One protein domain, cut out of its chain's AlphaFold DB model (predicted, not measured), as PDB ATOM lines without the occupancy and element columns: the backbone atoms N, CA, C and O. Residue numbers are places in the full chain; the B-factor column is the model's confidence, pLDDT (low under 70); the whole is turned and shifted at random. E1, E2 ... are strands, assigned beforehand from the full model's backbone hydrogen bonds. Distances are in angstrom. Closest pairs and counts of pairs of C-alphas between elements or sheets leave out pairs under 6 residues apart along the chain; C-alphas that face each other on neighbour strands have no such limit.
ATOM      1  N   LEU A   2     -32.797   5.711  22.446       28.31
ATOM      2  CA  LEU A   2     -33.542   4.702  23.202       28.31
ATOM      3  C   LEU A   2     -34.993   4.786  22.743       28.31
ATOM      4  O   LEU A   2     -35.601   5.852  22.715       28.31
ATOM      5  N   VAL A   3     -35.475   3.656  22.264       43.09
ATOM      6  CA  VAL A   3     -36.845   3.397  21.847       43.09
ATOM      7  C   VAL A   3     -37.282   2.225  22.700       43.09
ATOM      8  O   VAL A   3     -36.466   1.337  22.932       43.09
ATOM      9  N   ASP A   4     -38.533   2.219  23.138       39.56
ATOM     10  CA  ASP A   4     -39.139   1.033  23.734       39.56
ATOM     11  C   ASP A   4     -39.816   0.228  22.608       39.56
ATOM     12  O   ASP A   4     -40.916   0.594  22.160       39.56
ATOM     13  N   PRO A   5     -39.136  -0.772  22.006       49.84
ATOM     14  CA  PRO A   5     -39.784  -1.668  21.072       49.84
ATOM     15  C   PRO A   5     -40.734  -2.570  21.853       49.84
ATOM     16  O   PRO A   5     -40.328  -3.294  22.757       49.84
ATOM     17  N   VAL A   6     -41.997  -2.610  21.435       52.25
ATOM     18  CA  VAL A   6     -42.887  -3.662  21.924       52.25
ATOM     19  C   VAL A   6     -42.418  -4.970  21.280       52.25
ATOM     20  O   VAL A   6     -42.494  -5.132  20.056       52.25
ATOM     21  N   LEU A   7     -41.863  -5.857  22.105       51.09
ATOM     22  CA  LEU A   7     -41.391  -7.178  21.712       51.09
ATOM     23  C   LEU A   7     -42.477  -8.211  21.997       51.09
ATOM     24  O   LEU A   7     -42.993  -8.299  23.107       51.09
ATOM     25  N   GLU A   8     -42.803  -9.013  20.993       40.06
ATOM     26  CA  GLU A   8     -43.673 -10.175  21.156       40.06
ATOM     27  C   GLU A   8     -42.802 -11.426  21.318       40.06
ATOM     28  O   GLU A   8     -41.990 -11.725  20.438       40.06
ATOM     29  N   ALA A   9     -42.923 -12.109  22.460       39.12
ATOM     30  CA  ALA A   9     -42.272 -13.393  22.708       39.12
ATOM     31  C   ALA A   9     -42.930 -14.490  21.852       39.12
ATOM     32  O   ALA A   9     -44.136 -14.416  21.595       39.12
ATOM     33  N   PRO A  10     -42.192 -15.527  21.418       39.03
ATOM     34  CA  PRO A  10     -42.815 -16.650  20.740       39.03
ATOM     35  C   PRO A  10     -43.760 -17.344  21.727       39.03
ATOM     36  O   PRO A  10     -43.418 -17.517  22.898       39.03
ATOM     37  N   GLU A  49     -39.495   5.468   6.790       39.62
ATOM     38  CA  GLU A  49     -38.571   5.519   7.939       39.62
ATOM     39  C   GLU A  49     -39.212   5.018   9.245       39.62
ATOM     40  O   GLU A  49     -38.552   4.353  10.047       39.62
ATOM     41  N   ALA A  50     -40.503   5.294   9.459       34.69
ATOM     42  CA  ALA A  50     -41.246   4.801  10.621       34.69
ATOM     43  C   ALA A  50     -41.539   3.289  10.532       34.69
ATOM     44  O   ALA A  50     -41.550   2.598  11.553       34.69
ATOM     45  N   LEU A  51     -41.718   2.767   9.315       41.16
ATOM     46  CA  LEU A  51     -41.908   1.346   9.015       41.16
ATOM     47  C   LEU A  51     -40.591   0.570   8.899       41.16
ATOM     48  O   LEU A  51     -40.620  -0.657   8.966       41.16
ATOM     49  N   ALA A  52     -39.442   1.246   8.794       51.25
ATOM     50  CA  ALA A  52     -38.151   0.596   8.568       51.25
ATOM     51  C   ALA A  52     -37.796  -0.455   9.633       51.25
ATOM     52  O   ALA A  52     -37.060  -1.389   9.324       51.25
ATOM     53  N   LEU A  53     -38.304  -0.323  10.864       56.75
ATOM     54  CA  LEU A  53     -38.103  -1.271  11.971       56.75
ATOM     55  C   LEU A  53     -39.310  -2.180  12.246       56.75
ATOM     56  O   LEU A  53     -39.150  -3.208  12.905       56.75
ATOM     57  N   ALA A  54     -40.502  -1.833  11.759       52.00
ATOM     58  CA  ALA A  54     -41.706  -2.613  12.011       52.00
ATOM     59  C   ALA A  54     -41.582  -3.996  11.348       52.00
ATOM     60  O   ALA A  54     -41.187  -4.108  10.191       52.00
ATOM     61  N   ARG A  55     -41.918  -5.062  12.087       57.81
ATOM     62  CA  ARG A  55     -41.793  -6.476  11.674       57.81
ATOM     63  C   ARG A  55     -40.370  -7.015  11.505       57.81
ATOM     64  O   ARG A  55     -40.228  -8.152  11.061       57.81
ATOM     65  N   ARG A  56     -39.324  -6.281  11.897       70.44
ATOM     66  CA  ARG A  56     -37.971  -6.854  11.896       70.44
ATOM     67  C   ARG A  56     -37.830  -7.954  12.957       70.44
ATOM     68  O   ARG A  56     -38.341  -7.777  14.071       70.44
ATOM     69  N   PRO A  57     -37.134  -9.059  12.638       75.12
ATOM     70  CA  PRO A  57     -36.793 -10.069  13.623       75.12
ATOM     71  C   PRO A  57     -35.744  -9.519  14.595       75.12
ATOM     72  O   PRO A  57     -34.807  -8.815  14.202       75.12
ATOM     73  N   VAL A  58     -35.910  -9.861  15.867       77.12
ATOM     74  CA  VAL A  58     -34.974  -9.572  16.953       77.12
ATOM     75  C   VAL A  58     -34.573 -10.906  17.568       77.12
ATOM     76  O   VAL A  58     -35.433 -11.672  17.983       77.12
ATOM     77  N   ALA A  59     -33.287 -11.221  17.621       77.75
ATOM     78  CA  ALA A  59     -32.792 -12.358  18.390       77.75
ATOM     79  C   ALA A  59     -32.183 -11.846  19.696       77.75
ATOM     80  O   ALA A  59     -31.375 -10.925  19.663       77.75
ATOM     81  N   VAL A  60     -32.551 -12.433  20.827       77.75
ATOM     82  CA  VAL A  60     -31.926 -12.178  22.128       77.75
ATOM     83  C   VAL A  60     -31.093 -13.404  22.480       77.75
ATOM     84  O   VAL A  60     -31.637 -14.502  22.614       77.75
ATOM     85  N   LEU A  61     -29.779 -13.228  22.584       75.94
ATOM     86  CA  LEU A  61     -28.828 -14.275  22.955       75.94
ATOM     87  C   LEU A  61     -28.610 -14.243  24.469       75.94
ATOM     88  O   LEU A  61     -28.422 -13.174  25.046       75.94
ATOM     89  N   GLY A  62     -28.660 -15.410  25.108       71.50
ATOM     90  CA  GLY A  62     -28.461 -15.534  26.552       71.50
ATOM     91  C   GLY A  62     -27.002 -15.404  26.980       71.50
ATOM     92  O   GLY A  62     -26.090 -15.535  26.169       71.50
ATOM     93  N   GLU A  63     -26.791 -15.202  28.281       63.41
ATOM     94  CA  GLU A  63     -25.502 -15.496  28.909       63.41
ATOM     95  C   GLU A  63     -25.305 -17.018  28.855       63.41
ATOM     96  O   GLU A  63     -25.982 -17.754  29.571       63.41
ATOM     97  N   PRO A 191     -21.872 -11.478  16.821       86.69
ATOM     98  CA  PRO A 191     -22.655 -12.700  16.766       86.69
ATOM     99  C   PRO A 191     -22.950 -13.154  15.336       86.69
ATOM    100  O   PRO A 191     -23.193 -12.348  14.433       86.69
ATOM    101  N   ARG A 192     -23.007 -14.473  15.172       77.31
ATOM    102  CA  ARG A 192     -23.286 -15.166  13.924       77.31
ATOM    103  C   ARG A 192     -24.684 -14.839  13.417       77.31
ATOM    104  O   ARG A 192     -25.659 -14.739  14.163       77.31
ATOM    105  N   ARG A 193     -24.776 -14.671  12.103       66.62
ATOM    106  CA  ARG A 193     -25.903 -13.994  11.467       66.62
ATOM    107  C   ARG A 193     -27.061 -14.910  11.063       66.62
ATOM    108  O   ARG A 193     -26.869 -16.003  10.537       66.62
ATOM    109  N   ARG A 194     -28.274 -14.362  11.179       64.62
ATOM    110  CA  ARG A 194     -29.423 -14.620  10.287       64.62
ATOM    111  C   ARG A 194     -29.641 -13.364   9.410       64.62
ATOM    112  O   ARG A 194     -29.091 -12.321   9.765       64.62
ATOM    113  N   PRO A 195     -30.342 -13.420   8.258       73.44
ATOM    114  CA  PRO A 195     -30.576 -12.225   7.428       73.44
ATOM    115  C   PRO A 195     -31.255 -11.086   8.216       73.44
ATOM    116  O   PRO A 195     -31.751 -11.320   9.313       73.44
ATOM    117  N   ASP A 196     -31.224  -9.867   7.661       83.75
ATOM    118  CA  ASP A 196     -31.742  -8.581   8.170       83.75
ATOM    119  C   ASP A 196     -32.488  -8.611   9.506       83.75
ATOM    120  O   ASP A 196     -33.574  -9.172   9.627       83.75
ATOM    121  N   GLY A 197     -31.967  -7.900  10.503       86.44
ATOM    122  CA  GLY A 197     -32.585  -7.913  11.821       86.44
ATOM    123  C   GLY A 197     -31.743  -7.257  12.893       86.44
ATOM    124  O   GLY A 197     -30.777  -6.544  12.609       86.44
ATOM    125  N   ILE A 198     -32.145  -7.489  14.133       88.81
ATOM    126  CA  ILE A 198     -31.434  -7.042  15.324       88.81
ATOM    127  C   ILE A 198     -31.020  -8.270  16.132       88.81
ATOM    128  O   ILE A 198     -31.791  -9.218  16.261       88.81
ATOM    129  N   VAL A 199     -29.817  -8.247  16.692       89.31
ATOM    130  CA  VAL A 199     -29.363  -9.229  17.679       89.31
ATOM    131  C   VAL A 199     -29.008  -8.484  18.957       89.31
ATOM    132  O   VAL A 199     -28.207  -7.562  18.914       89.31
ATOM    133  N   ILE A 200     -29.604  -8.856  20.081       88.19
ATOM    134  CA  ILE A 200     -29.255  -8.357  21.410       88.19
ATOM    135  C   ILE A 200     -28.456  -9.457  22.096       88.19
ATOM    136  O   ILE A 200     -28.979 -10.533  22.369       88.19
ATOM    137  N   ASP A 201     -27.187  -9.185  22.348       88.00
ATOM    138  CA  ASP A 201     -26.287 -10.073  23.065       88.00
ATOM    139  C   ASP A 201     -26.230  -9.643  24.530       88.00
ATOM    140  O   ASP A 201     -25.717  -8.565  24.845       88.00
ATOM    141  N   LEU A 202     -26.793 -10.466  25.417       84.50
ATOM    142  CA  LEU A 202     -26.836 -10.165  26.846       84.50
ATOM    143  C   LEU A 202     -25.467 -10.340  27.515       84.50
ATOM    144  O   LEU A 202     -25.155  -9.583  28.433       84.50
ATOM    145  N   ALA A 203     -24.630 -11.261  27.025       83.50
ATOM    146  CA  ALA A 203     -23.283 -11.469  27.552       83.50
ATOM    147  C   ALA A 203     -22.389 -10.256  27.256       83.50
ATOM    148  O   ALA A 203     -21.708  -9.746  28.145       83.50
ATOM    149  N   ASN A 204     -22.464  -9.738  26.026       81.62
ATOM    150  CA  ASN A 204     -21.715  -8.552  25.606       81.62
ATOM    151  C   ASN A 204     -22.468  -7.229  25.834       81.62
ATOM    152  O   ASN A 204     -21.959  -6.167  25.470       81.62
ATOM    153  N   ARG A 205     -23.686  -7.268  26.395       86.38
ATOM    154  CA  ARG A 205     -24.569  -6.106  26.625       86.38
ATOM    155  C   ARG A 205     -24.668  -5.178  25.414       86.38
ATOM    156  O   ARG A 205     -24.587  -3.955  25.538       86.38
ATOM    157  N   THR A 206     -24.806  -5.765  24.229       87.31
ATOM    158  CA  THR A 206     -24.714  -5.037  22.960       87.31
ATOM    159  C   THR A 206     -25.845  -5.427  22.018       87.31
ATOM    160  O   THR A 206     -26.130  -6.603  21.807       87.31
ATOM    161  N   LEU A 207     -26.475  -4.422  21.415       90.88
ATOM    162  CA  LEU A 207     -27.399  -4.566  20.299       90.88
ATOM    163  C   LEU A 207     -26.634  -4.412  18.986       90.88
ATOM    164  O   LEU A 207     -25.985  -3.396  18.764       90.88
ATOM    165  N   TYR A 208     -26.783  -5.376  18.089       89.56
ATOM    166  CA  TYR A 208     -26.258  -5.382  16.730       89.56
ATOM    167  C   TYR A 208     -27.399  -5.211  15.734       89.56
ATOM    168  O   TYR A 208     -28.385  -5.947  15.777       89.56
ATOM    169  N   TRP A 209     -27.268  -4.259  14.815       89.56
ATOM    170  CA  TRP A 209     -28.223  -4.042  13.734       89.56
ATOM    171  C   TRP A 209     -27.635  -4.484  12.400       89.56
ATOM    172  O   TRP A 209     -26.579  -4.014  11.976       89.56
ATOM    173  N   PHE A 210     -28.350  -5.369  11.719       87.50
ATOM    174  CA  PHE A 210     -27.912  -6.039  10.512       87.50
ATOM    175  C   PHE A 210     -28.788  -5.665   9.305       87.50
ATOM    176  O   PHE A 210     -30.018  -5.741   9.362       87.50
ATOM    177  N   VAL A 211     -28.141  -5.290   8.196       86.88
ATOM    178  CA  VAL A 211     -28.765  -5.003   6.890       86.88
ATOM    179  C   VAL A 211     -27.980  -5.707   5.783       86.88
ATOM    180  O   VAL A 211     -26.777  -5.513   5.667       86.88
ATOM    181  N   HIS A 212     -28.639  -6.557   5.011       86.06
ATOM    182  CA  HIS A 212     -28.178  -7.434   3.927       86.06
ATOM    183  C   HIS A 212     -27.049  -8.421   4.224       86.06
ATOM    184  O   HIS A 212     -27.126  -9.555   3.792       86.06
ATOM    185  N   GLY A 213     -26.018  -8.091   4.992       82.50
ATOM    186  CA  GLY A 213     -24.824  -8.958   5.074       82.50
ATOM    187  C   GLY A 213     -24.014  -9.023   6.371       82.50
ATOM    188  O   GLY A 213     -23.724 -10.112   6.832       82.50
ATOM    189  N   ALA A 214     -23.638  -7.971   7.078       84.75
ATOM    190  CA  ALA A 214     -23.893  -6.559   6.912       84.75
ATOM    191  C   ALA A 214     -24.148  -5.958   8.293       84.75
ATOM    192  O   ALA A 214     -25.304  -5.646   8.583       84.75
ATOM    193  N   LEU A 215     -23.149  -5.914   9.184       86.56
ATOM    194  CA  LEU A 215     -23.276  -5.171  10.439       86.56
ATOM    195  C   LEU A 215     -23.366  -3.684  10.094       86.56
ATOM    196  O   LEU A 215     -22.433  -3.117   9.533       86.56
ATOM    197  N   LYS A 216     -24.514  -3.069  10.377       88.00
ATOM    198  CA  LYS A 216     -24.787  -1.668  10.052       88.00
ATOM    199  C   LYS A 216     -24.461  -0.738  11.213       88.00
ATOM    200  O   LYS A 216     -23.953   0.353  10.981       88.00
ATOM    201  N   ALA A 217     -24.790  -1.151  12.433       86.50
ATOM    202  CA  ALA A 217     -24.493  -0.406  13.650       86.50
ATOM    203  C   ALA A 217     -24.501  -1.335  14.866       86.50
ATOM    204  O   ALA A 217     -25.133  -2.394  14.837       86.50
ATOM    205  N   ARG A 218     -23.856  -0.892  15.946       88.06
ATOM    206  CA  ARG A 218     -23.944  -1.512  17.267       88.06
ATOM    207  C   ARG A 218     -24.205  -0.459  18.333       88.06
ATOM    208  O   ARG A 218     -23.774   0.682  18.178       88.06
ATOM    209  N   PHE A 219     -24.883  -0.851  19.402       86.31
ATOM    210  CA  PHE A 219     -25.197   0.033  20.517       86.31
ATOM    211  C   PHE A 219     -25.040  -0.717  21.838       86.31
ATOM    212  O   PHE A 219     -25.550  -1.834  21.947       86.31
ATOM    213  N   PRO A 220     -24.383  -0.129  22.850       84.31
ATOM    214  CA  PRO A 220     -24.433  -0.687  24.191       84.31
ATOM    215  C   PRO A 220     -25.878  -0.634  24.699       84.31
ATOM    216  O   PRO A 220     -26.606   0.325  24.426       84.31
ATOM    217  N   VAL A 221     -26.299  -1.661  25.433       83.44
ATOM    218  CA  VAL A 221     -27.637  -1.725  26.029       83.44
ATOM    219  C   VAL A 221     -27.558  -1.908  27.538       83.44
ATOM    220  O   VAL A 221     -26.757  -2.686  28.058       83.44
ATOM    221  N   GLY A 222     -28.421  -1.187  28.251       74.38
ATOM    222  CA  GLY A 222     -28.712  -1.489  29.644       74.38
ATOM    223  C   GLY A 222     -29.542  -2.767  29.717       74.38
ATOM    224  O   GLY A 222     -30.492  -2.931  28.958       74.38
ATOM    225  N   ILE A 223     -29.183  -3.668  30.625       68.81
ATOM    226  CA  ILE A 223     -29.986  -4.850  30.940       68.81
ATOM    227  C   ILE A 223     -30.658  -4.583  32.284       68.81
ATOM    228  O   ILE A 223     -30.028  -4.019  33.183       68.81
ATOM    229  N   GLY A 224     -31.932  -4.959  32.402       62.25
ATOM    230  CA  GLY A 224     -32.687  -4.860  33.649       62.25
ATOM    231  C   GLY A 224     -32.019  -5.598  34.817       62.25
ATOM    232  O   GLY A 224     -31.091  -6.391  34.640       62.25
ATOM    233  N   ARG A 225     -32.495  -5.324  36.037       58.97
ATOM    234  CA  ARG A 225     -31.986  -5.939  37.277       58.97
ATOM    235  C   ARG A 225     -32.070  -7.475  37.206       58.97
ATOM    236  O   ARG A 225     -32.958  -8.035  36.562       58.97
ATOM    237  N   LEU A 226     -31.153  -8.152  37.902       44.06
ATOM    238  CA  LEU A 226     -31.153  -9.612  38.047       44.06
ATOM    239  C   LEU A 226     -32.530 -10.071  38.578       44.06
ATOM    240  O   LEU A 226     -33.006  -9.532  39.573       44.06
ATOM    241  N   GLY A 227     -33.190 -11.007  37.887       53.09
ATOM    242  CA  GLY A 227     -34.580 -11.422  38.163       53.09
ATOM    243  C   GLY A 227     -35.634 -10.855  37.196       53.09
ATOM    244  O   GLY A 227     -36.746 -11.368  37.154       53.09
ATOM    245  N   TRP A 228     -35.265  -9.865  36.370       60.09
ATOM    246  CA  TRP A 228     -36.106  -9.226  35.338       60.09
ATOM    247  C   TRP A 228     -35.461  -9.299  33.944       60.09
ATOM    248  O   TRP A 228     -35.639  -8.414  33.105       60.09
ATOM    249  N   ALA A 229     -34.635 -10.320  33.706       64.31
ATOM    250  CA  ALA A 229     -33.887 -10.449  32.462       64.31
ATOM    251  C   ALA A 229     -34.829 -10.711  31.280       64.31
ATOM    252  O   ALA A 229     -35.730 -11.544  31.371       64.31
ATOM    253  N   THR A 230     -34.591 -10.033  30.154       69.62
ATOM    254  CA  THR A 230     -35.245 -10.356  28.882       69.62
ATOM    255  C   THR A 230     -34.901 -11.800  28.514       69.62
ATOM    256  O   THR A 230     -33.719 -12.091  28.317       69.62
ATOM    257  N   PRO A 231     -35.879 -12.721  28.426       79.94
ATOM    258  CA  PRO A 231     -35.576 -14.112  28.121       79.94
ATOM    259  C   PRO A 231     -34.884 -14.238  26.755       79.94
ATOM    260  O   PRO A 231     -35.287 -13.555  25.807       79.94
ATOM    261  N   PRO A 232     -33.875 -15.109  26.605       84.50
ATOM    262  CA  PRO A 232     -33.308 -15.410  25.296       84.50
ATOM    263  C   PRO A 232     -34.376 -15.973  24.351       84.50
ATOM    264  O   PRO A 232     -35.255 -16.723  24.775       84.50
ATOM    265  N   GLY A 233     -34.309 -15.626  23.068       84.88
ATOM    266  CA  GLY A 233     -35.290 -16.092  22.090       84.88
ATOM    267  C   GLY A 233     -35.421 -15.210  20.855       84.88
ATOM    268  O   GLY A 233     -34.658 -14.269  20.642       84.88
ATOM    269  N   HIS A 234     -36.407 -15.533  20.021       84.81
ATOM    270  CA  HIS A 234     -36.736 -14.772  18.820       84.81
ATOM    271  C   HIS A 234     -37.984 -13.931  19.050       84.81
ATOM    272  O   HIS A 234     -39.055 -14.459  19.316       84.81
ATOM    273  N   TYR A 235     -37.834 -12.629  18.884       85.31
ATOM    274  CA  TYR A 235     -38.866 -11.625  19.039       85.31
ATOM    275  C   TYR A 235     -39.099 -10.904  17.715       85.31
ATOM    276  O   TYR A 235     -38.314 -10.997  16.765       85.31
ATOM    277  N   ARG A 236     -40.179 -10.131  17.657       82.31
ATOM    278  CA  ARG A 236     -40.485  -9.248  16.531       82.31
ATOM    279  C   ARG A 236     -40.884  -7.879  17.049       82.31
ATOM    280  O   ARG A 236     -41.652  -7.781  18.002       82.31
ATOM    281  N   ILE A 237     -40.409  -6.830  16.382       80.81
ATOM    282  CA  ILE A 237     -40.869  -5.465  16.653       80.81
ATOM    283  C   ILE A 237     -42.291  -5.326  16.109       80.81
ATOM    284  O   ILE A 237     -42.508  -5.390  14.890       80.81
ATOM    285  N   VAL A 238     -43.265  -5.138  17.000       75.12
ATOM    286  CA  VAL A 238     -44.680  -4.998  16.606       75.12
ATOM    287  C   VAL A 238     -45.117  -3.545  16.458       75.12
ATOM    288  O   VAL A 238     -46.082  -3.259  15.757       75.12
ATOM    289  N   GLY A 239     -44.377  -2.623  17.064       72.44
ATOM    290  CA  GLY A 239     -44.647  -1.198  16.999       72.44
ATOM    291  C   GLY A 239     -43.604  -0.394  17.759       72.44
ATOM    292  O   GLY A 239     -42.683  -0.944  18.366       72.44
TER     293      GLY A 239
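Overview. This is residues 2 to 10, 49 to 63 and 191 to 239 of the 291 residues of the protein "LysM peptidoglycan-binding domain-containing protein" of Deltaproteobacteria bacterium (UniProt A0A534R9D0). A single strongly twisted sheet of six strands curls from the three-strand meander E3, E4, E5 at one side to E6 and E1 at the other, with a long loop, residues 221 to 232, leading from E5 back to E6. The printed part has 73 residues, with no named helix and strands E1 to E6 in chain order; the sheet runs E1, E6, E2, E3, E4, E5 and is mixed. The class is all strand, though under half of the residues, 35 of 73, are in named elements. The whole is compact, with a radius of gyration of the C-alphas of 11.9 A and spans of 34 by 24 by 23 A.

Along the chain. E3 is residues 197 to 201, E4 residues 206 to 211, 16.6 A long, and E5 residues 214 to 220, 18.3 A. E2 is residues 57 to 61. E6, residues 233 to 239, is 18.3 A long and ends at C-alpha 239 (-44.647, -1.198, 16.999). E1, residues 4 to 8, begins at C-alpha 4 (-39.139, 1.033, 23.734).

Arrangement. E3 and E2 are parallel at 15 degrees, with N 59 and O 198 at 2.8 A. The meander, each strand the antiparallel neighbour of the one before, consists of two hairpins: E3 and E4, with N 208 and O 199 at 2.7 A, and E4 and E5, with N 209 and O 217 at 2.8 A. E6 is antiparallel to E2 over residues 233 to 236, with N 235 and O 58 at 2.7 A, and to E1 over 236 to 239, with N 238 and O 6 at 3.2 A. E1 and E5 are the edge strands and are apart.

Size, cuts and confidence. The C-alphas of His 212 and Gly 227 are the farthest apart, 35.1 A. Residues 11 to 48 and 64 to 190 are not printed, with C-alpha gaps of 25.9 A and 12.8 A. The link E5 to E6 is long. Mean pLDDT of the printed part is 71.3; 27 residues are under 70, among them 2 to 10 and 223 to 230.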